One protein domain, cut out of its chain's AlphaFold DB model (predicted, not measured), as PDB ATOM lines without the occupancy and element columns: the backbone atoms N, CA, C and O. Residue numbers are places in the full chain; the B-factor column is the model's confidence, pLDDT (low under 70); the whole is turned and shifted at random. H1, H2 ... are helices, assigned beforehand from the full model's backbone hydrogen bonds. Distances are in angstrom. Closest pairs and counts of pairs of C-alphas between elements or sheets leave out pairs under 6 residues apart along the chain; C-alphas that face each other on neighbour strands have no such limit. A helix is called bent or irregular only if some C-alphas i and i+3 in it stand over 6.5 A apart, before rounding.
ATOM      1  N   SER A 340      48.942  45.397  -7.686       58.22
ATOM      2  CA  SER A 340      48.935  43.944  -7.907       58.22
ATOM      3  C   SER A 340      47.641  43.249  -7.459       58.22
ATOM      4  O   SER A 340      47.319  42.195  -8.016       58.22
ATOM      5  N   LEU A 341      46.929  43.765  -6.451       63.78
ATOM      6  CA  LEU A 341      45.683  43.160  -5.951       63.78
ATOM      7  C   LEU A 341      44.503  43.529  -6.850       63.78
ATOM      8  O   LEU A 341      43.700  42.668  -7.208       63.78
ATOM      9  N   GLU A 342      44.457  44.784  -7.288       63.34
ATOM     10  CA  GLU A 342      43.452  45.277  -8.228       63.34
ATOM     11  C   GLU A 342      43.557  44.567  -9.588       63.34
ATOM     12  O   GLU A 342      42.550  44.112 -10.139       63.34
ATOM     13  N   PHE A 343      44.783  44.325 -10.069       64.62
ATOM     14  CA  PHE A 343      45.010  43.529 -11.276       64.62
ATOM     15  C   PHE A 343      44.539  42.067 -11.134       64.62
ATOM     16  O   PHE A 343      43.919  41.527 -12.055       64.62
ATOM     17  N   LYS A 344      44.769  41.422  -9.979       69.38
ATOM     18  CA  LYS A 344      44.282  40.051  -9.715       69.38
ATOM     19  C   LYS A 344      42.753  39.979  -9.671       69.38
ATOM     20  O   LYS A 344      42.170  39.063 -10.250       69.38
ATOM     21  N   ILE A 345      42.098  40.962  -9.057       73.50
ATOM     22  CA  ILE A 345      40.631  41.077  -9.028       73.50
ATOM     23  C   ILE A 345      40.070  41.265 -10.440       73.50
ATOM     24  O   ILE A 345      39.110  40.590 -10.819       73.50
ATOM     25  N   MET A 346      40.702  42.111 -11.258       74.06
ATOM     26  CA  MET A 346      40.308  42.307 -12.654       74.06
ATOM     27  C   MET A 346      40.436  41.012 -13.474       74.06
ATOM     28  O   MET A 346      39.543  40.679 -14.258       74.06
ATOM     29  N   GLN A 347      41.509  40.243 -13.265       72.88
ATOM     30  CA  GLN A 347      41.725  38.963 -13.942       72.88
ATOM     31  C   GLN A 347      40.689  37.901 -13.535       72.88
ATOM     32  O   GLN A 347      40.166  37.187 -14.399       72.88
ATOM     33  N   LEU A 348      40.357  37.811 -12.242       77.69
ATOM     34  CA  LEU A 348      39.310  36.911 -11.749       77.69
ATOM     35  C   LEU A 348      37.935  37.290 -12.302       77.69
ATOM     36  O   LEU A 348      37.191  36.400 -12.716       77.69
ATOM     37  N   ASN A 349      37.624  38.583 -12.397       80.88
ATOM     38  CA  ASN A 349      36.371  39.059 -12.981       80.88
ATOM     39  C   ASN A 349      36.243  38.690 -14.472       80.88
ATOM     40  O   ASN A 349      35.205  38.208 -14.926       80.88
ATOM     41  N   ALA A 350      37.321  38.846 -15.246       73.19
ATOM     42  CA  ALA A 350      37.337  38.462 -16.658       73.19
ATOM     43  C   ALA A 350      37.130  36.947 -16.850       73.19
ATOM     44  O   ALA A 350      36.345  36.527 -17.706       73.19
ATOM     45  N   ARG A 351      37.779  36.116 -16.019       80.25
ATOM     46  CA  ARG A 351      37.577  34.655 -16.025       80.25
ATOM     47  C   ARG A 351      36.159  34.273 -15.595       80.25
ATOM     48  O   ARG A 351      35.574  33.393 -16.221       80.25
ATOM     49  N   HIS A 352      35.584  34.958 -14.606       89.50
ATOM     50  CA  HIS A 352      34.189  34.765 -14.205       89.50
ATOM     51  C   HIS A 352      33.234  34.997 -15.382       89.50
ATOM     52  O   HIS A 352      32.413  34.135 -15.679       89.50
ATOM     53  N   ASN A 353      33.384  36.106 -16.112       81.50
ATOM     54  CA  ASN A 353      32.509  36.430 -17.246       81.50
ATOM     55  C   ASN A 353      32.579  35.382 -18.368       81.50
ATOM     56  O   ASN A 353      31.560  35.054 -18.980       81.50
ATOM     57  N   PHE A 354      33.761  34.811 -18.611       84.56
ATOM     58  CA  PHE A 354      33.927  33.703 -19.552       84.56
ATOM     59  C   PHE A 354      33.195  32.430 -19.092       84.56
ATOM     60  O   PHE A 354      32.512  31.778 -19.891       84.56
ATOM     61  N   ILE A 355      33.309  32.082 -17.804       85.81
ATOM     62  CA  ILE A 355      32.630  30.917 -17.221       85.81
ATOM     63  C   ILE A 355      31.110  31.127 -17.241       85.81
ATOM     64  O   ILE A 355      30.385  30.258 -17.721       85.81
ATOM     65  N   ASP A 356      30.625  32.294 -16.813       87.94
ATOM     66  CA  ASP A 356      29.207  32.666 -16.821       87.94
ATOM     67  C   ASP A 356      28.607  32.603 -18.235       87.94
ATOM     68  O   ASP A 356      27.546  32.009 -18.440       87.94
ATOM     69  N   GLY A 357      29.315  33.139 -19.236       83.31
ATOM     70  CA  GLY A 357      28.908  33.064 -20.640       83.31
ATOM     71  C   GLY A 357      28.857  31.631 -21.176       83.31
ATOM     72  O   GLY A 357      27.916  31.266 -21.885       83.31
ATOM     73  N   SER A 358      29.828  30.795 -20.806       83.62
ATOM     74  CA  SER A 358      29.869  29.383 -21.209       83.62
ATOM     75  C   SER A 358      28.735  28.581 -20.568       83.62
ATOM     76  O   SER A 358      28.031  27.846 -21.258       83.62
ATOM     77  N   ILE A 359      28.482  28.787 -19.272       86.31
ATOM     78  CA  ILE A 359      27.381  28.144 -18.546       86.31
ATOM     79  C   ILE A 359      26.028  28.598 -19.094       86.31
ATOM     80  O   ILE A 359      25.158  27.758 -19.307       86.31
ATOM     81  N   LYS A 360      25.844  29.890 -19.401       84.88
ATOM     82  CA  LYS A 360      24.619  30.392 -20.051       84.88
ATOM     83  C   LYS A 360      24.341  29.675 -21.374       84.88
ATOM     84  O   LYS A 360      23.218  29.222 -21.575       84.88
ATOM     85  N   LYS A 361      25.356  29.507 -22.231       83.62
ATOM     86  CA  LYS A 361      25.228  28.759 -23.496       83.62
ATOM     87  C   LYS A 361      24.875  27.287 -23.265       83.62
ATOM     88  O   LYS A 361      24.011  26.745 -23.946       83.62
ATOM     89  N   CYS A 362      25.503  26.634 -22.288       80.44
ATOM     90  CA  CYS A 362      25.191  25.239 -21.967       80.44
ATOM     91  C   CYS A 362      23.775  25.068 -21.394       80.44
ATOM     92  O   CYS A 362      23.098  24.106 -21.750       80.44
ATOM     93  N   ILE A 363      23.307  26.012 -20.569       80.50
ATOM     94  CA  ILE A 363      21.933  26.038 -20.047       80.50
ATOM     95  C   ILE A 363      20.925  26.228 -21.185       80.50
ATOM     96  O   ILE A 363      19.943  25.495 -21.244       80.50
ATOM     97  N   GLN A 364      21.184  27.157 -22.113       77.25
ATOM     98  CA  GLN A 364      20.338  27.374 -23.299       77.25
ATOM     99  C   GLN A 364      20.214  26.109 -24.159       77.25
ATOM    100  O   GLN A 364      19.138  25.809 -24.666       77.25
ATOM    101  N   ASN A 365      21.295  25.336 -24.260       73.94
ATOM    102  CA  ASN A 365      21.337  24.087 -25.020       73.94
ATOM    103  C   ASN A 365      20.898  22.849 -24.213       73.94
ATOM    104  O   ASN A 365      21.009  21.736 -24.722       73.94
ATOM    105  N   PHE A 366      20.436  23.009 -22.963       70.94
ATOM    106  CA  PHE A 366      20.079  21.913 -22.048       70.94
ATOM    107  C   PHE A 366      21.176  20.831 -21.883       70.94
ATOM    108  O   PHE A 366      20.887  19.662 -21.622       70.94
ATOM    109  N   ASP A 367      22.456  21.206 -21.991       77.69
ATOM    110  CA  ASP A 367      23.584  20.265 -21.969       77.69
ATOM    111  C   ASP A 367      24.171  20.119 -20.555       77.69
ATOM    112  O   ASP A 367      25.130  20.798 -20.174       77.69
ATOM    113  N   ILE A 368      23.584  19.220 -19.758       81.94
ATOM    114  CA  ILE A 368      24.015  18.977 -18.372       81.94
ATOM    115  C   ILE A 368      25.458  18.473 -18.271       81.94
ATOM    116  O   ILE A 368      26.178  18.868 -17.355       81.94
ATOM    117  N   LYS A 369      25.920  17.673 -19.241       81.94
ATOM    118  CA  LYS A 369      27.271  17.094 -19.220       81.94
ATOM    119  C   LYS A 369      28.335  18.177 -19.373       81.94
ATOM    120  O   LYS A 369      29.317  18.175 -18.632       81.94
ATOM    121  N   LYS A 370      28.117  19.138 -20.276       82.75
ATOM    122  CA  LYS A 370      29.030  20.281 -20.429       82.75
ATOM    123  C   LYS A 370      28.995  21.227 -19.230       82.75
ATOM    124  O   LYS A 370      30.046  21.741 -18.857       82.75
ATOM    125  N   VAL A 371      27.837  21.432 -18.593       84.94
ATOM    126  CA  VAL A 371      27.760  22.229 -17.349       84.94
ATOM    127  C   VAL A 371      28.585  21.580 -16.235       84.94
ATOM    128  O   VAL A 371      29.378  22.269 -15.601       84.94
ATOM    129  N   GLU A 372      28.464  20.265 -16.033       86.69
ATOM    130  CA  GLU A 372      29.248  19.534 -15.025       86.69
ATOM    131  C   GLU A 372      30.755  19.533 -15.321       86.69
ATOM    132  O   GLU A 372      31.577  19.582 -14.404       86.69
ATOM    133  N   GLU A 373      31.134  19.494 -16.600       90.19
ATOM    134  CA  GLU A 373      32.528  19.588 -17.023       90.19
ATOM    135  C   GLU A 373      33.121  20.978 -16.749       90.19
ATOM    136  O   GLU A 373      34.213  21.077 -16.183       90.19
ATOM    137  N   ILE A 374      32.396  22.048 -17.096       86.44
ATOM    138  CA  ILE A 374      32.804  23.437 -16.830       86.44
ATOM    139  C   ILE A 374      32.883  23.689 -15.323       86.44
ATOM    140  O   ILE A 374      33.831  24.317 -14.846       86.44
ATOM    141  N   GLU A 375      31.926  23.164 -14.560       88.75
ATOM    142  CA  GLU A 375      31.903  23.300 -13.109       88.75
ATOM    143  C   GLU A 375      33.155  22.684 -12.464       88.75
ATOM    144  O   GLU A 375      33.828  23.326 -11.651       88.75
ATOM    145  N   LYS A 376      33.525  21.464 -12.875       88.19
ATOM    146  CA  LYS A 376      34.718  20.771 -12.364       88.19
ATOM    147  C   LYS A 376      36.028  21.399 -12.843       88.19
ATOM    148  O   LYS A 376      36.947  21.549 -12.043       88.19
ATOM    149  N   LYS A 377      36.141  21.734 -14.134       84.25
ATOM    150  CA  LYS A 377      37.418  22.149 -14.750       84.25
ATOM    151  C   LYS A 377      37.723  23.638 -14.615       84.25
ATOM    152  O   LYS A 377      38.895  24.000 -14.609       84.25
ATOM    153  N   LEU A 378      36.705  24.497 -14.557       79.75
ATOM    154  CA  LEU A 378      36.878  25.952 -14.631       79.75
ATOM    155  C   LEU A 378      36.294  26.670 -13.412       79.75
ATOM    156  O   LEU A 378      36.956  27.540 -12.851       79.75
ATOM    157  N   TRP A 379      35.094  26.288 -12.967       91.25
ATOM    158  CA  TRP A 379      34.414  26.967 -11.858       91.25
ATOM    159  C   TRP A 379      34.996  26.632 -10.481       91.25
ATOM    160  O   TRP A 379      35.276  27.532  -9.694       91.25
ATOM    161  N   THR A 380      35.232  25.351 -10.188       85.06
ATOM    162  CA  THR A 380      35.785  24.927  -8.887       85.06
ATOM    163  C   THR A 380      37.187  25.502  -8.643       85.06
ATOM    164  O   THR A 380      37.399  26.054  -7.565       85.06
ATOM    165  N   PRO A 381      38.120  25.485  -9.621       83.19
ATOM    166  CA  PRO A 381      39.418  26.145  -9.454       83.19
ATOM    167  C   PRO A 381      39.309  27.661  -9.265       83.19
ATOM    168  O   PRO A 381      40.011  28.221  -8.431       83.19
ATOM    169  N   TRP A 382      38.392  28.326  -9.977       91.00
ATOM    170  CA  TRP A 382      38.166  29.765  -9.820       91.00
ATOM    171  C   TRP A 382      37.699  30.126  -8.399       91.00
ATOM    172  O   TRP A 382      38.169  31.111  -7.836       91.00
ATOM    173  N   LYS A 383      36.835  29.304  -7.784       87.31
ATOM    174  CA  LYS A 383      36.393  29.507  -6.391       87.31
ATOM    175  C   LYS A 383      37.534  29.347  -5.385       87.31
ATOM    176  O   LYS A 383      37.600  30.111  -4.430       87.31
ATOM    177  N   ILE A 384      38.448  28.403  -5.622       83.56
ATOM    178  CA  ILE A 384      39.647  28.222  -4.788       83.56
ATOM    179  C   ILE A 384      40.535  29.473  -4.864       83.56
ATOM    180  O   ILE A 384      40.921  30.004  -3.826       83.56
ATOM    181  N   GLU A 385      40.787  29.990  -6.072       78.06
ATOM    182  CA  GLU A 385      41.564  31.224  -6.271       78.06
ATOM    183  C   GLU A 385      40.893  32.457  -5.620       78.06
ATOM    184  O   GLU A 385      41.585  33.322  -5.080       78.06
ATOM    185  N   LEU A 386      39.555  32.535  -5.614       85.12
ATOM    186  CA  LEU A 386      38.812  33.602  -4.929       85.12
ATOM    187  C   LEU A 386      38.991  33.534  -3.401       85.12
ATOM    188  O   LEU A 386      39.277  34.555  -2.775       85.12
ATOM    189  N   SER A 387      38.893  32.341  -2.804       82.31
ATOM    190  CA  SER A 387      39.119  32.132  -1.363       82.31
ATOM    191  C   SER A 387      40.576  32.361  -0.935       82.31
ATOM    192  O   SER A 387      40.851  32.718   0.209       82.31
ATOM    193  N   GLU A 388      41.543  32.162  -1.832       78.88
ATOM    194  CA  GLU A 388      42.939  32.542  -1.583       78.88
ATOM    195  C   GLU A 388      43.125  34.062  -1.579       78.88
ATOM    196  O   GLU A 388      43.897  34.586  -0.772       78.88
ATOM    197  N   LEU A 389      42.388  34.774  -2.437       78.56
ATOM    198  CA  LEU A 389      42.429  36.230  -2.513       78.56
ATOM    199  C   LEU A 389      41.804  36.888  -1.274       78.56
ATOM    200  O   LEU A 389      42.362  37.872  -0.788       78.56
ATOM    201  N   GLU A 390      40.749  36.300  -0.703       80.44
ATOM    202  CA  GLU A 390      40.116  36.729   0.559       80.44
ATOM    203  C   GLU A 390      41.145  36.948   1.683       80.44
ATOM    204  O   GLU A 390      41.131  37.967   2.371       80.44
ATOM    205  N   LYS A 391      42.131  36.045   1.801       77.50
ATOM    206  CA  LYS A 391      43.194  36.103   2.823       77.50
ATOM    207  C   LYS A 391      44.145  37.294   2.660       77.50
ATOM    208  O   LYS A 391      44.861  37.637   3.597       77.50
ATOM    209  N   SER A 392      44.185  37.896   1.471       67.94
ATOM    210  CA  SER A 392      45.082  39.003   1.112       67.94
ATOM    211  C   SER A 392      44.387  40.368   1.039       67.94
ATOM    212  O   SER A 392      45.060  41.392   0.933       67.94
ATOM    213  N   VAL A 393      43.054  40.401   1.134       71.94
ATOM    214  CA  VAL A 393      42.244  41.626   1.098       71.94
ATOM    215  C   VAL A 393      42.060  42.147   2.526       71.94
ATOM    216  O   VAL A 393      41.061  41.878   3.183       71.94
ATOM    217  N   THR A 394      43.036  42.901   3.043       61.66
ATOM    218  CA  THR A 394      42.882  43.633   4.315       61.66
ATOM    219  C   THR A 394      43.381  45.074   4.188       61.66
ATOM    220  O   THR A 394      44.448  45.326   3.637       61.66
ATOM    221  N   GLY A 395      42.591  46.037   4.679       62.81
ATOM    222  CA  GLY A 395      43.011  47.438   4.843       62.81
ATOM    223  C   GLY A 395      42.657  48.439   3.730       62.81
ATOM    224  O   GLY A 395      42.939  49.619   3.915       62.81
ATOM    225  N   ASN A 396      42.021  48.040   2.616       66.25
ATOM    226  CA  ASN A 396      41.585  48.967   1.553       66.25
ATOM    227  C   ASN A 396      40.106  48.756   1.164       66.25
ATOM    228  O   ASN A 396      39.748  47.732   0.578       66.25
ATOM    229  N   GLU A 397      39.258  49.753   1.444       71.06
ATOM    230  CA  GLU A 397      37.802  49.718   1.209       71.06
ATOM    231  C   GLU A 397      37.426  49.515  -0.268       71.06
ATOM    232  O   GLU A 397      36.440  48.844  -0.580       71.06
ATOM    233  N   THR A 398      38.214  50.063  -1.198       72.06
ATOM    234  CA  THR A 398      37.930  49.940  -2.638       72.06
ATOM    235  C   THR A 398      38.135  48.507  -3.122       72.06
ATOM    236  O   THR A 398      37.272  47.954  -3.801       72.06
ATOM    237  N   ILE A 399      39.231  47.870  -2.715       72.25
ATOM    238  CA  ILE A 399      39.554  46.480  -3.049       72.25
ATOM    239  C   ILE A 399      38.550  45.520  -2.394       72.25
ATOM    240  O   ILE A 399      38.068  44.598  -3.051       72.25
ATOM    241  N   GLN A 400      38.145  45.790  -1.150       79.06
ATOM    242  CA  GLN A 400      37.129  45.005  -0.444       79.06
ATOM    243  C   GLN A 400      35.755  45.076  -1.127       79.06
ATOM    244  O   GLN A 400      35.061  44.066  -1.243       79.06
ATOM    245  N   LYS A 401      35.381  46.245  -1.662       82.50
ATOM    246  CA  LYS A 401      34.144  46.411  -2.437       82.50
ATOM    247  C   LYS A 401      34.163  45.626  -3.753       82.50
ATOM    248  O   LYS A 401      33.161  44.998  -4.096       82.50
ATOM    249  N   HIS A 402      35.276  45.650  -4.490       77.19
ATOM    250  CA  HIS A 402      35.403  44.880  -5.735       77.19
ATOM    251  C   HIS A 402      35.448  43.370  -5.475       77.19
ATOM    252  O   HIS A 402      34.855  42.603  -6.233       77.19
ATOM    253  N   PHE A 403      36.084  42.945  -4.383       85.81
ATOM    254  CA  PHE A 403      36.058  41.556  -3.937       85.81
ATOM    255  C   PHE A 403      34.639  41.095  -3.569       85.81
ATOM    256  O   PHE A 403      34.166  40.100  -4.115       85.81
ATOM    257  N   GLY A 404      33.903  41.872  -2.766       83.25
ATOM    258  CA  GLY A 404      32.513  41.549  -2.413       83.25
ATOM    259  C   GLY A 404      31.570  41.481  -3.625       83.25
ATOM    260  O   GLY A 404      30.605  40.717  -3.635       83.25
ATOM    261  N   ALA A 405      31.859  42.228  -4.698       84.31
ATOM    262  CA  ALA A 405      31.137  42.088  -5.963       84.31
ATOM    263  C   ALA A 405      31.389  40.723  -6.633       84.31
ATOM    264  O   ALA A 405      30.451  40.129  -7.165       84.31
ATOM    265  N   LEU A 406      32.620  40.199  -6.578       84.81
ATOM    266  CA  LEU A 406      32.958  38.872  -7.104       84.81
ATOM    267  C   LEU A 406      32.319  37.742  -6.290       84.81
ATOM    268  O   LEU A 406      31.827  36.784  -6.882       84.81
ATOM    269  N   GLU A 407      32.258  37.868  -4.963       87.88
ATOM    270  CA  GLU A 407      31.556  36.901  -4.104       87.88
ATOM    271  C   GLU A 407      30.063  36.832  -4.431       87.88
ATOM    272  O   GLU A 407      29.482  35.748  -4.542       87.88
ATOM    273  N   LYS A 408      29.440  37.994  -4.666       88.62
ATOM    274  CA  LYS A 408      28.037  38.062  -5.073       88.62
ATOM    275  C   LYS A 408      27.803  37.378  -6.422       88.62
ATOM    276  O   LYS A 408      26.867  36.589  -6.551       88.62
ATOM    277  N   LEU A 409      28.659  37.645  -7.411       85.94
ATOM    278  CA  LEU A 409      28.595  36.986  -8.718       85.94
ATOM    279  C   LEU A 409      28.766  35.463  -8.595       85.94
ATOM    280  O   LEU A 409      28.042  34.705  -9.241       85.94
ATOM    281  N   ALA A 410      29.656  35.015  -7.706       87.75
ATOM    282  CA  ALA A 410      29.856  33.597  -7.450       87.75
ATOM    283  C   ALA A 410      28.621  32.917  -6.859       87.75
ATOM    284  O   ALA A 410      28.206  31.862  -7.344       87.75
ATOM    285  N   PHE A 411      27.985  33.557  -5.878       86.69
ATOM    286  CA  PHE A 411      26.732  33.080  -5.301       86.69
ATOM    287  C   PHE A 411      25.603  33.002  -6.344       86.69
ATOM    288  O   PHE A 411      24.851  32.024  -6.398       86.69
ATOM    289  N   GLU A 412      25.492  34.008  -7.216       86.62
ATOM    290  CA  GLU A 412      24.486  34.038  -8.282       86.62
ATOM    291  C   GLU A 412      24.676  32.910  -9.308       86.62
ATOM    292  O   GLU A 412      23.689  32.291  -9.737       86.62
ATOM    293  N   LEU A 413      25.926  32.626  -9.690       86.19
ATOM    294  CA  LEU A 413      26.258  31.569 -10.643       86.19
ATOM    295  C   LEU A 413      26.063  30.171 -10.039       86.19
ATOM    296  O   LEU A 413      25.415  29.341 -10.681       86.19
ATOM    297  N   ASP A 414      26.502  29.935  -8.796       86.62
ATOM    298  CA  ASP A 414      26.232  28.686  -8.058       86.62
ATOM    299  C   ASP A 414      24.719  28.440  -7.947       86.62
ATOM    300  O   ASP A 414      24.222  27.357  -8.273       86.62
ATOM    301  N   GLY A 415      23.949  29.476  -7.595       79.56
ATOM    302  CA  GLY A 415      22.492  29.395  -7.563       79.56
ATOM    303  C   GLY A 415      21.887  29.013  -8.920       79.56
ATOM    304  O   GLY A 415      20.919  28.251  -8.974       79.56
ATOM    305  N   ARG A 416      22.446  29.506 -10.032       85.62
ATOM    306  CA  ARG A 416      21.961  29.191 -11.384       85.62
ATOM    307  C   ARG A 416      22.294  27.761 -11.806       85.62
ATOM    308  O   ARG A 416      21.412  27.087 -12.335       85.62
ATOM    309  N   ILE A 417      23.518  27.295 -11.542       83.12
ATOM    310  CA  ILE A 417      23.942  25.910 -11.809       83.12
ATOM    311  C   ILE A 417      23.059  24.936 -11.019       83.12
ATOM    312  O   ILE A 417      22.512  23.994 -11.596       83.12
ATOM    313  N   CYS A 418      22.841  25.198  -9.726       79.38
ATOM    314  CA  CYS A 418      21.990  24.373  -8.867       79.38
ATOM    315  C   CYS A 418      20.540  24.310  -9.362       79.38
ATOM    316  O   CYS A 418      19.979  23.219  -9.480       79.38
ATOM    317  N   ARG A 419      19.934  25.459  -9.707       81.44
ATOM    318  CA  ARG A 419      18.569  25.502 -10.263       81.44
ATOM    319  C   ARG A 419      18.462  24.716 -11.567       81.44
ATOM    320  O   ARG A 419      17.519  23.947 -11.724       81.44
ATOM    321  N   PHE A 420      19.435  24.861 -12.465       82.31
ATOM    322  CA  PHE A 420      19.455  24.135 -13.733       82.31
ATOM    323  C   PHE A 420      19.576  22.618 -13.532       82.31
ATOM    324  O   PHE A 420      18.765  21.865 -14.067       82.31
ATOM    325  N   LYS A 421      20.518  22.155 -12.699       81.75
ATOM    326  CA  LYS A 421      20.654  20.725 -12.372       81.75
ATOM    327  C   LYS A 421      19.387  20.152 -11.745       81.75
ATOM    328  O   LYS A 421      18.976  19.042 -12.087       81.75
ATOM    329  N   HIS A 422      18.752  20.914 -10.854       77.06
ATOM    330  CA  HIS A 422      17.486  20.523 -10.245       77.06
ATOM    331  C   HIS A 422      16.358  20.431 -11.282       77.06
ATOM    332  O   HIS A 422      15.643  19.432 -11.298       77.06
ATOM    333  N   ALA A 423      16.234  21.413 -12.182       72.00
ATOM    334  CA  ALA A 423      15.249  21.414 -13.262       72.00
ATOM    335  C   ALA A 423      15.438  20.222 -14.217       72.00
ATOM    336  O   ALA A 423      14.480  19.498 -14.493       72.00
ATOM    337  N   VAL A 424      16.676  19.941 -14.641       74.88
ATOM    338  CA  VAL A 424      16.994  18.789 -15.503       74.88
ATOM    339  C   VAL A 424      16.711  17.463 -14.794       74.88
ATOM    340  O   VAL A 424      16.052  16.599 -15.364       74.88
ATOM    341  N   SER A 425      17.113  17.309 -13.528       72.56
ATOM    342  CA  SER A 425      16.839  16.087 -12.748       72.56
ATOM    343  C   SER A 425      15.339  15.869 -12.526       72.56
ATOM    344  O   SER A 425      14.839  14.746 -12.602       72.56
ATOM    345  N   LYS A 426      14.598  16.951 -12.258       72.00
ATOM    346  CA  LYS A 426      13.140  16.939 -12.096       72.00
ATOM    347  C   LYS A 426      12.447  16.548 -13.405       72.00
ATOM    348  O   LYS A 426      11.505  15.760 -13.363       72.00
ATOM    349  N   ARG A 427      12.927  17.052 -14.548       72.00
ATOM    350  CA  ARG A 427      12.448  16.674 -15.884       72.00
ATOM    351  C   ARG A 427      12.738  15.208 -16.196       72.00
ATOM    352  O   ARG A 427      11.815  14.487 -16.556       72.00
ATOM    353  N   GLN A 428      13.965  14.746 -15.966       71.44
ATOM    354  CA  GLN A 428      14.368  13.363 -16.224       71.44
ATOM    355  C   GLN A 428      13.511  12.355 -15.440       71.44
ATOM    356  O   GLN A 428      12.942  11.446 -16.034       71.44
ATOM    357  N   ARG A 429      13.311  12.570 -14.131       69.19
ATOM    358  CA  ARG A 429      12.446  11.703 -13.302       69.19
ATOM    359  C   ARG A 429      11.001  11.645 -13.806       69.19
ATOM    360  O   ARG A 429      10.317  10.640 -13.633       69.19
ATOM    361  N   ARG A 430      10.503  12.737 -14.390       64.56
ATOM    362  CA  ARG A 430       9.132  12.819 -14.913       64.56
ATOM    363  C   ARG A 430       8.988  12.156 -16.271       64.56
ATOM    364  O   ARG A 430       8.006  11.454 -16.466       64.56
ATOM    365  N   GLU A 431       9.962  12.318 -17.162       69.12
ATOM    366  CA  GLU A 431      10.014  11.568 -18.421       69.12
ATOM    367  C   GLU A 431      10.129  10.056 -18.141       69.12
ATOM    368  O   GLU A 431       9.380   9.271 -18.715       69.12
ATOM    369  N   GLU A 432      10.938   9.647 -17.156       68.88
ATOM    370  CA  GLU A 432      11.024   8.253 -16.690       68.88
ATOM    371  C   GLU A 432       9.690   7.725 -16.123       68.88
ATOM    372  O   GLU A 432       9.289   6.595 -16.413       68.88
ATOM    373  N   ASN A 433       8.961   8.533 -15.344       65.31
ATOM    374  CA  ASN A 433       7.638   8.163 -14.829       65.31
ATOM    375  C   ASN A 433       6.570   8.103 -15.928       65.31
ATOM    376  O   ASN A 433       5.710   7.221 -15.898       65.31
ATOM    377  N   LEU A 434       6.618   9.020 -16.895       67.38
ATOM    378  CA  LEU A 434       5.726   9.003 -18.046       67.38
ATOM    379  C   LEU A 434       5.969   7.753 -18.888       67.38
ATOM    380  O   LEU A 434       5.011   7.082 -19.255       67.38
ATOM    381  N   PHE A 435       7.231   7.396 -19.126       67.94
ATOM    382  CA  PHE A 435       7.607   6.200 -19.872       67.94
ATOM    383  C   PHE A 435       7.075   4.915 -19.220       67.94
ATOM    384  O   PHE A 435       6.477   4.078 -19.896       67.94
ATOM    385  N   LYS A 436       7.184   4.793 -17.887       67.31
ATOM    386  CA  LYS A 436       6.579   3.675 -17.138       67.31
ATOM    387  C   LYS A 436       5.068   3.567 -17.369       67.31
ATOM    388  O   LYS A 436       4.560   2.461 -17.519       67.31
ATOM    389  N   LYS A 437       4.361   4.700 -17.442       64.56
ATOM    390  CA  LYS A 437       2.916   4.749 -17.734       64.56
ATOM    391  C   LYS A 437       2.601   4.508 -19.215       64.56
ATOM    392  O   LYS A 437       1.564   3.940 -19.538       64.56
ATOM    393  N   LEU A 438       3.507   4.874 -20.120       71.69
ATOM    394  CA  LEU A 438       3.374   4.676 -21.565       71.69
ATOM    395  C   LEU A 438       3.412   3.187 -21.955       71.69
ATOM    396  O   LEU A 438       2.791   2.798 -22.941       71.69
ATOM    397  N   ASN A 439       4.023   2.329 -21.130       71.25
ATOM    398  CA  ASN A 439       3.928   0.872 -21.277       71.25
ATOM    399  C   ASN A 439       2.481   0.352 -21.196       71.25
ATOM    400  O   ASN A 439       2.144  -0.617 -21.875       71.25
ATOM    401  N   LEU A 440       1.603   0.990 -20.412       72.75
ATOM    402  CA  LEU A 440       0.178   0.632 -20.365       72.75
ATOM    403  C   LEU A 440      -0.532   1.002 -21.670       72.75
ATOM    404  O   LEU A 440      -1.344   0.234 -22.177       72.75
ATOM    405  N   PHE A 441      -0.172   2.144 -22.259       80.06
ATOM    406  CA  PHE A 441      -0.664   2.522 -23.581       80.06
ATOM    407  C   PHE A 441      -0.169   1.547 -24.658       80.06
ATOM    408  O   PHE A 441      -0.953   1.111 -25.494       80.06
ATOM    409  N   ALA A 442       1.094   1.117 -24.593       79.94
ATOM    410  CA  ALA A 442       1.651   0.124 -25.510       79.94
ATOM    411  C   ALA A 442       0.968  -1.253 -25.384       79.94
ATOM    412  O   ALA A 442       0.667  -1.890 -26.396       79.94
ATOM    413  N   THR A 443       0.684  -1.722 -24.161       79.94
ATOM    414  CA  THR A 443      -0.037  -2.989 -23.948       79.94
ATOM    415  C   THR A 443      -1.492  -2.900 -24.395       79.94
ATOM    416  O   THR A 443      -1.968  -3.821 -25.060       79.94
ATOM    417  N   TRP A 444      -2.175  -1.784 -24.116       85.31
ATOM    418  CA  TRP A 444      -3.511  -1.505 -24.645       85.31
ATOM    419  C   TRP A 444      -3.516  -1.520 -26.175       85.31
ATOM    420  O   TRP A 444      -4.331  -2.209 -26.783       85.31
ATOM    421  N   LEU A 445      -2.556  -0.846 -26.804       83.00
ATOM    422  CA  LEU A 445      -2.462  -0.752 -28.255       83.00
ATOM    423  C   LEU A 445      -2.226  -2.132 -28.895       83.00
ATOM    424  O   LEU A 445      -2.908  -2.479 -29.856       83.00
ATOM    425  N   ASN A 446      -1.384  -2.980 -28.290       81.50
ATOM    426  CA  ASN A 446      -1.207  -4.383 -28.697       81.50
ATOM    427  C   ASN A 446      -2.501  -5.219 -28.585       81.50
ATOM    428  O   ASN A 446      -2.736  -6.114 -29.403       81.50
ATOM    429  N   LEU A 447      -3.314  -4.987 -27.547       79.56
ATOM    430  CA  LEU A 447      -4.580  -5.696 -27.333       79.56
ATOM    431  C   LEU A 447      -5.633  -5.259 -28.352       79.56
ATOM    432  O   LEU A 447      -6.243  -6.109 -28.998       79.56
ATOM    433  N   VAL A 448      -5.791  -3.950 -28.552       79.31
ATOM    434  CA  VAL A 448      -6.754  -3.390 -29.507       79.31
ATOM    435  C   VAL A 448      -6.373  -3.761 -30.939       79.31
ATOM    436  O   VAL A 448      -7.238  -4.197 -31.690       79.31
ATOM    437  N   GLU A 449      -5.095  -3.694 -31.323       82.19
ATOM    438  CA  GLU A 449      -4.636  -4.171 -32.639       82.19
ATOM    439  C   GLU A 449      -5.026  -5.638 -32.882       82.19
ATOM    440  O   GLU A 449      -5.491  -5.987 -33.970       82.19
ATOM    441  N   ARG A 450      -4.897  -6.497 -31.863       79.12
ATOM    442  CA  ARG A 450      -5.282  -7.913 -31.939       79.12
ATOM    443  C   ARG A 450      -6.796  -8.097 -32.053       79.12
ATOM    444  O   ARG A 450      -7.250  -8.922 -32.842       79.12
ATOM    445  N   GLU A 451      -7.577  -7.333 -31.295       75.50
ATOM    446  CA  GLU A 451      -9.044  -7.366 -31.352       75.50
ATOM    447  C   GLU A 451      -9.581  -6.862 -32.696       75.50
ATOM    448  O   GLU A 451     -10.459  -7.501 -33.276       75.50
ATOM    449  N   VAL A 452      -9.007  -5.788 -33.247       76.88
ATOM    450  CA  VAL A 452      -9.332  -5.282 -34.589       76.88
ATOM    451  C   VAL A 452      -9.028  -6.335 -35.654       76.88
ATOM    452  O   VAL A 452      -9.856  -6.565 -36.533       76.88
ATOM    453  N   MET A 453      -7.879  -7.015 -35.571       76.81
ATOM    454  CA  MET A 453      -7.535  -8.098 -36.501       76.81
ATOM    455  C   MET A 453      -8.528  -9.263 -36.417       76.81
ATOM    456  O   MET A 453      -8.985  -9.746 -37.449       76.81
ATOM    457  N   ASN A 454      -8.917  -9.674 -35.208       75.44
ATOM    458  CA  ASN A 454      -9.895 -10.747 -35.010       75.44
ATOM    459  C   ASN A 454     -11.293 -10.363 -35.526       75.44
ATOM    460  O   ASN A 454     -11.963 -11.178 -36.158       75.44
ATOM    461  N   LEU A 455     -11.730  -9.121 -35.297       69.06
ATOM    462  CA  LEU A 455     -13.041  -8.622 -35.728       69.06
ATOM    463  C   LEU A 455     -13.113  -8.323 -37.231       69.06
ATOM    464  O   LEU A 455     -14.199  -8.378 -37.803       69.06
ATOM    465  N   ASN A 456     -11.977  -8.044 -37.879       67.62
ATOM    466  CA  ASN A 456     -11.889  -7.920 -39.337       67.62
ATOM    467  C   ASN A 456     -11.990  -9.276 -40.060       67.62
ATOM    468  O   ASN A 456     -12.288  -9.306 -41.250       67.62
ATOM    469  N   LEU A 457     -11.769 -10.394 -39.356       65.31
ATOM    470  CA  LEU A 457     -11.899 -11.757 -39.891       65.31
ATOM    471  C   LEU A 457     -13.312 -12.347 -39.722       65.31
ATOM    472  O   LEU A 457     -13.606 -13.402 -40.284       65.31
ATOM    473  N   LEU A 458     -14.186 -11.693 -38.950       61.03
ATOM    474  CA  LEU A 458     -15.534 -12.164 -38.619       61.03
ATOM    475  C   LEU A 458     -16.602 -11.392 -39.408       61.03
ATOM    476  O   LEU A 458     -16.506 -10.180 -39.590       61.03
ATOM    477  N   SER A 459     -17.650 -12.085 -39.863       56.91
ATOM    478  CA  SER A 459     -18.738 -11.480 -40.642       56.91
ATOM    479  C   SER A 459     -19.654 -10.586 -39.790       56.91
ATOM    480  O   SER A 459     -19.972 -10.903 -38.640       56.91
ATOM    481  N   ASP A 460     -20.157  -9.498 -40.387       57.38
ATOM    482  CA  ASP A 460     -21.068  -8.516 -39.756       57.38
ATOM    483  C   ASP A 460     -22.476  -9.063 -39.445       57.38
ATOM    484  O   ASP A 460     -23.343  -8.355 -38.941       57.38
ATOM    485  N   LYS A 471     -18.015  -0.724 -29.155       74.56
ATOM    486  CA  LYS A 471     -17.265  -0.581 -27.894       74.56
ATOM    487  C   LYS A 471     -15.790  -0.271 -28.148       74.56
ATOM    488  O   LYS A 471     -15.214   0.567 -27.454       74.56
ATOM    489  N   LEU A 472     -15.202  -0.904 -29.163       74.62
ATOM    490  CA  LEU A 472     -13.806  -0.700 -29.534       74.62
ATOM    491  C   LEU A 472     -13.569   0.700 -30.116       74.62
ATOM    492  O   LEU A 472     -12.654   1.390 -29.678       74.62
ATOM    493  N   VAL A 473     -14.450   1.162 -31.013       74.56
ATOM    494  CA  VAL A 473     -14.429   2.534 -31.557       74.56
ATOM    495  C   VAL A 473     -14.502   3.576 -30.435       74.56
ATOM    496  O   VAL A 473     -13.728   4.533 -30.433       74.56
ATOM    497  N   GLY A 474     -15.373   3.364 -29.442       68.50
ATOM    498  CA  GLY A 474     -15.454   4.220 -28.256       68.50
ATOM    499  C   GLY A 474     -14.160   4.233 -27.432       68.50
ATOM    500  O   GLY A 474     -13.685   5.302 -27.061       68.50
ATOM    501  N   SER A 475     -13.553   3.065 -27.202       75.38
ATOM    502  CA  SER A 475     -12.276   2.919 -26.479       75.38
ATOM    503  C   SER A 475     -11.115   3.650 -27.169       75.38
ATOM    504  O   SER A 475     -10.292   4.300 -26.521       75.38
ATOM    505  N   ILE A 476     -11.070   3.608 -28.502       77.00
ATOM    506  CA  ILE A 476     -10.016   4.248 -29.299       77.00
ATOM    507  C   ILE A 476     -10.179   5.765 -29.326       77.00
ATOM    508  O   ILE A 476      -9.185   6.480 -29.198       77.00
ATOM    509  N   ALA A 477     -11.416   6.262 -29.427       73.69
ATOM    510  CA  ALA A 477     -11.706   7.694 -29.388       73.69
ATOM    511  C   ALA A 477     -11.260   8.354 -28.068       73.69
ATOM    512  O   ALA A 477     -10.811   9.498 -28.077       73.69
ATOM    513  N   LEU A 478     -11.310   7.623 -26.947       73.12
ATOM    514  CA  LEU A 478     -10.847   8.114 -25.641       73.12
ATOM    515  C   LEU A 478      -9.335   8.384 -25.598       73.12
ATOM    516  O   LEU A 478      -8.898   9.293 -24.898       73.12
ATOM    517  N   HIS A 479      -8.538   7.648 -26.379       76.44
ATOM    518  CA  HIS A 479      -7.079   7.798 -26.422       76.44
ATOM    519  C   HIS A 479      -6.601   8.823 -27.467       76.44
ATOM    520  O   HIS A 479      -5.406   9.097 -27.564       76.44
ATOM    521  N   GLN A 480      -7.517   9.436 -28.226       77.19
ATOM    522  CA  GLN A 480      -7.165  10.377 -29.293       77.19
ATOM    523  C   GLN A 480      -6.496  11.650 -28.761       77.19
ATOM    524  O   GLN A 480      -5.520  12.130 -29.335       77.19
ATOM    525  N   GLN A 481      -7.006  12.200 -27.658       71.38
ATOM    526  CA  GLN A 481      -6.442  13.409 -27.050       71.38
ATOM    527  C   GLN A 481      -5.040  13.151 -26.483       71.38
ATOM    528  O   GLN A 481      -4.146  13.978 -26.667       71.38
ATOM    529  N   LEU A 482      -4.828  11.959 -25.919       76.88
ATOM    530  CA  LEU A 482      -3.537  11.527 -25.402       76.88
ATOM    531  C   LEU A 482      -2.488  11.490 -26.518       76.88
ATOM    532  O   LEU A 482      -1.409  12.057 -26.361       76.88
ATOM    533  N   VAL A 483      -2.814  10.876 -27.658       78.12
ATOM    534  CA  VAL A 483      -1.897  10.768 -28.805       78.12
ATOM    535  C   VAL A 483      -1.582  12.141 -29.397       78.12
ATOM    536  O   VAL A 483      -0.413  12.468 -29.585       78.12
ATOM    537  N   LEU A 484      -2.590  13.005 -29.564       73.19
ATOM    538  CA  LEU A 484      -2.384  14.385 -30.025       73.19
ATOM    539  C   LEU A 484      -1.480  15.202 -29.088       73.19
ATOM    540  O   LEU A 484      -0.783  16.109 -29.539       73.19
ATOM    541  N   LYS A 485      -1.489  14.914 -27.782       69.94
ATOM    542  CA  LYS A 485      -0.610  15.574 -26.806       69.94
ATOM    543  C   LYS A 485       0.800  14.988 -26.802       69.94
ATOM    544  O   LYS A 485       1.752  15.762 -26.760       69.94
ATOM    545  N   LEU A 486       0.936  13.665 -26.915       73.50
ATOM    546  CA  LEU A 486       2.232  12.991 -27.057       73.50
ATOM    547  C   LEU A 486       2.988  13.474 -28.303       73.50
ATOM    548  O   LEU A 486       4.201  13.672 -28.242       73.50
ATOM    549  N   GLU A 487       2.276  13.738 -29.401       71.75
ATOM    550  CA  GLU A 487       2.850  14.296 -30.633       71.75
ATOM    551  C   GLU A 487       3.313  15.754 -30.490       71.75
ATOM    552  O   GLU A 487       4.251  16.170 -31.171       71.75
ATOM    553  N   ARG A 488       2.688  16.532 -29.596       68.00
ATOM    554  CA  ARG A 488       3.018  17.950 -29.363       68.00
ATOM    555  C   ARG A 488       4.186  18.148 -28.394       68.00
ATOM    556  O   ARG A 488       4.875  19.163 -28.482       68.00
ATOM    557  N   THR A 489       4.440  17.206 -27.485       64.44
ATOM    558  CA  THR A 489       5.494  17.343 -26.465       64.44
ATOM    559  C   THR A 489       6.898  16.965 -26.952       64.44
ATOM    560  O   THR A 489       7.114  15.923 -27.569       64.44
ATOM    561  N   CYS A 490       7.893  17.798 -26.624       57.72
ATOM    562  CA  CYS A 490       9.300  17.598 -26.992       57.72
ATOM    563  C   CYS A 490      10.082  16.781 -25.934       57.72
ATOM    564  O   CYS A 490      10.539  17.335 -24.935       57.72
ATOM    565  N   PHE A 491      10.289  15.479 -26.175       64.88
ATOM    566  CA  PHE A 491      11.050  14.558 -25.301       64.88
ATOM    567  C   PHE A 491      12.581  14.630 -25.492       64.88
ATOM    568  O   PHE A 491      13.056  14.839 -26.615       64.88
ATOM    569  N   LEU A 492      13.371  14.405 -24.426       57.38
ATOM    570  CA  LEU A 492      14.842  14.404 -24.480       57.38
ATOM    571  C   LEU A 492      15.386  13.112 -25.127       57.38
ATOM    572  O   LEU A 492      15.521  12.082 -24.482       57.38
ATOM    573  N   PHE A 493      15.689  13.204 -26.425       53.19
ATOM    574  CA  PHE A 493      16.537  12.373 -27.308       53.19
ATOM    575  C   PHE A 493      16.490  10.824 -27.267       53.19
ATOM    576  O   PHE A 493      16.504  10.228 -28.341       53.19
ATOM    577  N   ASN A 494      16.390  10.144 -26.123       56.94
ATOM    578  CA  ASN A 494      16.512   8.679 -26.047       56.94
ATOM    579  C   ASN A 494      15.187   7.924 -26.266       56.94
ATOM    580  O   ASN A 494      15.212   6.766 -26.657       56.94
ATOM    581  N   GLN A 495      14.032   8.565 -26.047       61.00
ATOM    582  CA  GLN A 495      12.708   7.905 -26.055       61.00
ATOM    583  C   GLN A 495      11.749   8.462 -27.124       61.00
ATOM    584  O   GLN A 495      10.625   7.991 -27.289       61.00
ATOM    585  N   ARG A 496      12.199   9.459 -27.902       65.81
ATOM    586  CA  ARG A 496      11.402  10.120 -28.952       65.81
ATOM    587  C   ARG A 496      11.018   9.168 -30.091       65.81
ATOM    588  O   ARG A 496       9.984   9.366 -30.722       65.81
ATOM    589  N   ALA A 497      11.857   8.172 -30.368       68.38
ATOM    590  CA  ALA A 497      11.617   7.196 -31.426       68.38
ATOM    591  C   ALA A 497      10.453   6.255 -31.077       68.38
ATOM    592  O   ALA A 497       9.554   6.087 -31.894       68.38
ATOM    593  N   GLU A 498      10.421   5.720 -29.854       74.25
ATOM    594  CA  GLU A 498       9.369   4.799 -29.403       74.25
ATOM    595  C   GLU A 498       8.010   5.491 -29.265       74.25
ATOM    596  O   GLU A 498       6.999   4.969 -29.719       74.25
ATOM    597  N   ILE A 499       7.970   6.712 -28.721       75.00
ATOM    598  CA  ILE A 499       6.713   7.472 -28.605       75.00
ATOM    599  C   ILE A 499       6.139   7.790 -29.991       75.00
ATOM    600  O   ILE A 499       4.931   7.673 -30.206       75.00
ATOM    601  N   ARG A 500       7.003   8.137 -30.955       78.50
ATOM    602  CA  ARG A 500       6.601   8.350 -32.349       78.50
ATOM    603  C   ARG A 500       6.067   7.066 -32.987       78.50
ATOM    604  O   ARG A 500       5.089   7.138 -33.726       78.50
ATOM    605  N   ASP A 501       6.676   5.920 -32.690       81.69
ATOM    606  CA  ASP A 501       6.198   4.615 -33.153       81.69
ATOM    607  C   ASP A 501       4.797   4.299 -32.606       81.69
ATOM    608  O   ASP A 501       3.893   3.979 -33.376       81.69
ATOM    609  N   TYR A 502       4.558   4.506 -31.307       82.62
ATOM    610  CA  TYR A 502       3.234   4.302 -30.712       82.62
ATOM    611  C   TYR A 502       2.158   5.228 -31.294       82.62
ATOM    612  O   TYR A 502       1.047   4.773 -31.568       82.62
ATOM    613  N   CYS A 503       2.478   6.507 -31.527       82.94
ATOM    614  CA  CYS A 503       1.543   7.448 -32.158       82.94
ATOM    615  C   CYS A 503       1.217   7.024 -33.598       82.94
ATOM    616  O   CYS A 503       0.050   7.000 -33.987       82.94
ATOM    617  N   LYS A 504       2.228   6.596 -34.367       83.44
ATOM    618  CA  LYS A 504       2.038   6.083 -35.730       83.44
ATOM    619  C   LYS A 504       1.116   4.862 -35.751       83.44
ATOM    620  O   LYS A 504       0.136   4.848 -36.491       83.44
ATOM    621  N   ARG A 505       1.379   3.875 -34.891       85.00
ATOM    622  CA  ARG A 505       0.556   2.660 -34.795       85.00
ATOM    623  C   ARG A 505      -0.890   2.957 -34.393       85.00
ATOM    624  O   ARG A 505      -1.814   2.328 -34.908       85.00
ATOM    625  N   TYR A 506      -1.107   3.944 -33.523       85.81
ATOM    626  CA  TYR A 506      -2.450   4.403 -33.169       85.81
ATOM    627  C   TYR A 506      -3.197   4.977 -34.381       85.81
ATOM    628  O   TYR A 506      -4.342   4.602 -34.631       85.81
ATOM    629  N   TRP A 507      -2.559   5.842 -35.171       82.38
ATOM    630  CA  TRP A 507      -3.187   6.404 -36.370       82.38
ATOM    631  C   TRP A 507      -3.440   5.355 -37.459       82.38
ATOM    632  O   TRP A 507      -4.500   5.383 -38.090       82.38
ATOM    633  N   ASP A 508      -2.543   4.378 -37.620       81.81
ATOM    634  CA  ASP A 508      -2.764   3.222 -38.499       81.81
ATOM    635  C   ASP A 508      -4.012   2.426 -38.078       81.81
ATOM    636  O   ASP A 508      -4.786   1.952 -38.916       81.81
ATOM    637  N   LEU A 509      -4.238   2.294 -36.769       81.50
ATOM    638  CA  LEU A 509      -5.406   1.630 -36.203       81.50
ATOM    639  C   LEU A 509      -6.696   2.438 -36.414       81.50
ATOM    640  O   LEU A 509      -7.708   1.873 -36.832       81.50
ATOM    641  N   VAL A 510      -6.655   3.759 -36.213       80.81
ATOM    642  CA  VAL A 510      -7.774   4.671 -36.517       80.81
ATOM    643  C   VAL A 510      -8.147   4.609 -38.006       80.81
ATOM    644  O   VAL A 510      -9.329   4.511 -38.340       80.81
ATOM    645  N   SER A 511      -7.154   4.583 -38.903       77.75
ATOM    646  CA  SER A 511      -7.354   4.421 -40.351       77.75
ATOM    647  C   SER A 511      -8.057   3.100 -40.681       77.75
ATOM    648  O   SER A 511      -9.070   3.096 -41.385       77.75
ATOM    649  N   LYS A 512      -7.609   1.978 -40.102       77.56
ATOM    650  CA  LYS A 512      -8.225   0.652 -40.318       77.56
ATOM    651  C   LYS A 512      -9.689   0.586 -39.875       77.56
ATOM    652  O   LYS A 512     -10.483  -0.123 -40.484       77.56
ATOM    653  N   ILE A 513     -10.048   1.329 -38.834       72.38
ATOM    654  CA  ILE A 513     -11.390   1.309 -38.236       72.38
ATOM    655  C   ILE A 513     -12.331   2.323 -38.884       72.38
ATOM    656  O   ILE A 513     -13.542   2.122 -38.864       72.38
ATOM    657  N   SER A 514     -11.801   3.360 -39.537       67.00
ATOM    658  CA  SER A 514     -12.600   4.294 -40.346       67.00
ATOM    659  C   SER A 514     -13.406   3.606 -41.463       67.00
ATOM    660  O   SER A 514     -14.383   4.160 -41.959       67.00
ATOM    661  N   GLN A 515     -13.032   2.372 -41.818       67.69
ATOM    662  CA  GLN A 515     -13.729   1.515 -42.778       67.69
ATOM    663  C   GLN A 515     -14.981   0.831 -42.194       67.69
ATOM    664  O   GLN A 515     -15.781   0.276 -42.946       67.69
ATOM    665  N   TRP A 516     -15.176   0.844 -40.869       71.25
ATOM    666  CA  TRP A 516     -16.352   0.268 -40.212       71.25
ATOM    667  C   TRP A 516     -17.522   1.265 -40.244       71.25
ATOM    668  O   TRP A 516     -17.404   2.396 -39.776       71.25
ATOM    669  N   SER A 517     -18.685   0.854 -40.757       52.16
ATOM    670  CA  SER A 517     -19.885   1.702 -40.822       52.16
ATOM    671  C   SER A 517     -20.582   1.808 -39.456       52.16
ATOM    672  O   SER A 517     -21.630   1.200 -39.233       52.16
ATOM    673  N   VAL A 518     -19.990   2.546 -38.516       53.38
ATOM    674  CA  VAL A 518     -20.537   2.728 -37.161       53.38
ATOM    675  C   VAL A 518     -21.237   4.089 -37.029       53.38
ATOM    676  O   VAL A 518     -20.612   5.123 -37.270       53.38
ATOM    677  N   ARG A 560       1.775  17.436 -16.886       56.50
ATOM    678  CA  ARG A 560       0.641  17.192 -15.971       56.50
ATOM    679  C   ARG A 560      -0.660  16.912 -16.720       56.50
ATOM    680  O   ARG A 560      -1.487  16.136 -16.248       56.50
ATOM    681  N   SER A 561      -0.854  17.531 -17.879       58.22
ATOM    682  CA  SER A 561      -2.026  17.326 -18.731       58.22
ATOM    683  C   SER A 561      -1.995  15.982 -19.457       58.22
ATOM    684  O   SER A 561      -3.056  15.385 -19.634       58.22
ATOM    685  N   ILE A 562      -0.812  15.485 -19.836       60.31
ATOM    686  CA  ILE A 562      -0.622  14.123 -20.358       60.31
ATOM    687  C   ILE A 562      -0.796  13.099 -19.236       60.31
ATOM    688  O   ILE A 562      -1.507  12.117 -19.420       60.31
ATOM    689  N   GLU A 563      -0.232  13.340 -18.049       57.47
ATOM    690  CA  GLU A 563      -0.452  12.495 -16.870       57.47
ATOM    691  C   GLU A 563      -1.937  12.422 -16.502       57.47
ATOM    692  O   GLU A 563      -2.425  11.344 -16.179       57.47
ATOM    693  N   LYS A 564      -2.668  13.540 -16.597       57.69
ATOM    694  CA  LYS A 564      -4.115  13.602 -16.358       57.69
ATOM    695  C   LYS A 564      -4.918  12.855 -17.424       57.69
ATOM    696  O   LYS A 564      -5.946  12.286 -17.082       57.69
ATOM    697  N   GLU A 565      -4.481  12.824 -18.684       56.06
ATOM    698  CA  GLU A 565      -5.171  12.061 -19.736       56.06
ATOM    699  C   GLU A 565      -4.834  10.571 -19.746       56.06
ATOM    700  O   GLU A 565      -5.741   9.763 -19.934       56.06
ATOM    701  N   LEU A 566      -3.595  10.190 -19.418       53.72
ATOM    702  CA  LEU A 566      -3.260   8.803 -19.065       53.72
ATOM    703  C   LEU A 566      -4.116   8.331 -17.877       53.72
ATOM    704  O   LEU A 566      -4.605   7.206 -17.876       53.72
ATOM    705  N   TYR A 567      -4.395   9.230 -16.925       45.84
ATOM    706  CA  TYR A 567      -5.293   8.975 -15.796       45.84
ATOM    707  C   TYR A 567      -6.788   8.931 -16.185       45.84
ATOM    708  O   TYR A 567      -7.581   8.273 -15.519       45.84
ATOM    709  N   ILE A 568      -7.215   9.598 -17.268       43.09
ATOM    710  CA  ILE A 568      -8.595   9.506 -17.795       43.09
ATOM    711  C   ILE A 568      -8.806   8.183 -18.557       43.09
ATOM    712  O   ILE A 568      -9.888   7.590 -18.465       43.09
ATOM    713  N   GLY A 569      -7.760   7.671 -19.216       40.12
ATOM    714  CA  GLY A 569      -7.703   6.278 -19.674       40.12
ATOM    715  C   GLY A 569      -7.837   5.295 -18.505       40.12
ATOM    716  O   GLY A 569      -8.649   4.375 -18.572       40.12
ATOM    717  N   GLU A 570      -7.162   5.569 -17.382       40.16
ATOM    718  CA  GLU A 570      -7.311   4.793 -16.140       40.16
ATOM    719  C   GLU A 570      -8.711   4.909 -15.512       40.16
ATOM    720  O   GLU A 570      -9.205   3.928 -14.964       40.16
ATOM    721  N   LEU A 571      -9.400   6.053 -15.625       37.81
ATOM    722  CA  LEU A 571     -10.751   6.260 -15.071       37.81
ATOM    723  C   LEU A 571     -11.856   5.543 -15.858       37.81
ATOM    724  O   LEU A 571     -12.871   5.158 -15.277       37.81
ATOM    725  N   SER A 572     -11.651   5.294 -17.153       37.19
ATOM    726  CA  SER A 572     -12.542   4.431 -17.946       37.19
ATOM    727  C   SER A 572     -12.167   2.943 -17.866       37.19
ATOM    728  O   SER A 572     -13.014   2.089 -18.132       37.19
ATOM    729  N   SER A 573     -10.974   2.616 -17.358       37.25
ATOM    730  CA  SER A 573     -10.610   1.278 -16.867       37.25
ATOM    731  C   SER A 573     -10.684   1.127 -15.336       37.25
ATOM    732  O   SER A 573     -10.259   0.104 -14.802       37.25
ATOM    733  N   SER A 574     -11.260   2.091 -14.613       38.31
ATOM    734  CA  SER A 574     -11.247   2.122 -13.141       38.31
ATOM    735  C   SER A 574     -12.164   1.103 -12.443       38.31
ATOM    736  O   SER A 574     -11.982   0.893 -11.244       38.31
TER     737      SER A 574
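AT A GLANCE: This is residues 340 to 460, 471 to 518 and 560 to 574 of the 1136 residues of an uncharacterized protein of Syphacia muris (UniProt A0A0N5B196). One very long helix, H3, runs through nearly the whole length of a rod; H1 and the bent H2, a helical hairpin folded side by side with its first part, make a bundle with it, and four shorter helices, H4 to H7, form a looser group beside its other part, where H6 packs on H3, H5 packs on H6 and H7, and H4 is near H3, H6 and H7. These two groups of helices have no contact with each other beyond H3. The printed part has 184 residues with seven named helices, H1 to H7 in order along the chain, and no named strand; the class is all helix. The whole is extended, with a radius of gyration of the C-alphas of 27.6 A and spans of 96 by 27 by 20 A.

IN THESE COORDINATES: H1, residues 340 to 364, begins at C-alpha 340 (48.935, 43.944, -7.907) and is 36.5 A long. H2, residues 368 to 390, was assigned as one helix by its hydrogen bonds but is bent, with C-alphas 377 and 380 6.7 A apart; its arms are H2a, residues 368 to 377, and H2b, residues 380 to 390, at a steep tilt of 41 degrees. H3, residues 397 to 456, is 86.2 A long and ends at C-alpha 456 (-11.889, -7.920, -39.337). H4 is residues 471 to 478, H5 residues 480 to 488, and H6 residues 496 to 513, 26.1 A long. H7, residues 560 to 572, ends at C-alpha 572 (-12.542, 4.431, -17.946).

HOW THE PARTS SIT: H1, H2a, H2b and H3 form a bundle, helices aligned beside one another. H1 and H2a are a hairpin and touch, closest at the C-alphas of Ile 359 and Val 371, 6.0 A, at a shallow tilt of 16 degrees, opposite ways. H1 touches H3, with residues 399 to 420 of H3 alone, closest at the C-alphas of Glu 342 and Ile 399, 6.6 A, the same way. H3 touches H6, closest at the C-alphas of Glu 449 and Leu 509, 6.9 A, at a shallow tilt of 32 degrees. H4 touches no helix; it is close to but not clearly touching H3, the closest C-alphas being those of Val 448 and Leu 472, 7.5 A. H5 and H6 are a hairpin, closest at the C-alphas of Val 483 and Cys 503, 5.8 A. H7 touches H5, closest at the C-alphas of Leu 482 and Glu 565, 5.9 A. Every O i to N i+4 pair is within hydrogen-bond range in H1, H2a, H2b, H4, H5, H6 and H7; in H3 it is 54 of 56.

THE WHOLE: The C-alphas farthest apart, of Gly 395 and Ser 459, are 96.7 A apart. Residues 461 to 470 are not printed, a gap of 14.8 A between C-alphas 460 and 471; residues 519 to 559 are not printed, a gap of 33.3 A between C-alphas 518 and 560. Of the links printed whole, none is long. Mean pLDDT of the printed part is 73.9; 55 residues are under 70, among them 429 to 437, 488 to 497 and 560 to 574.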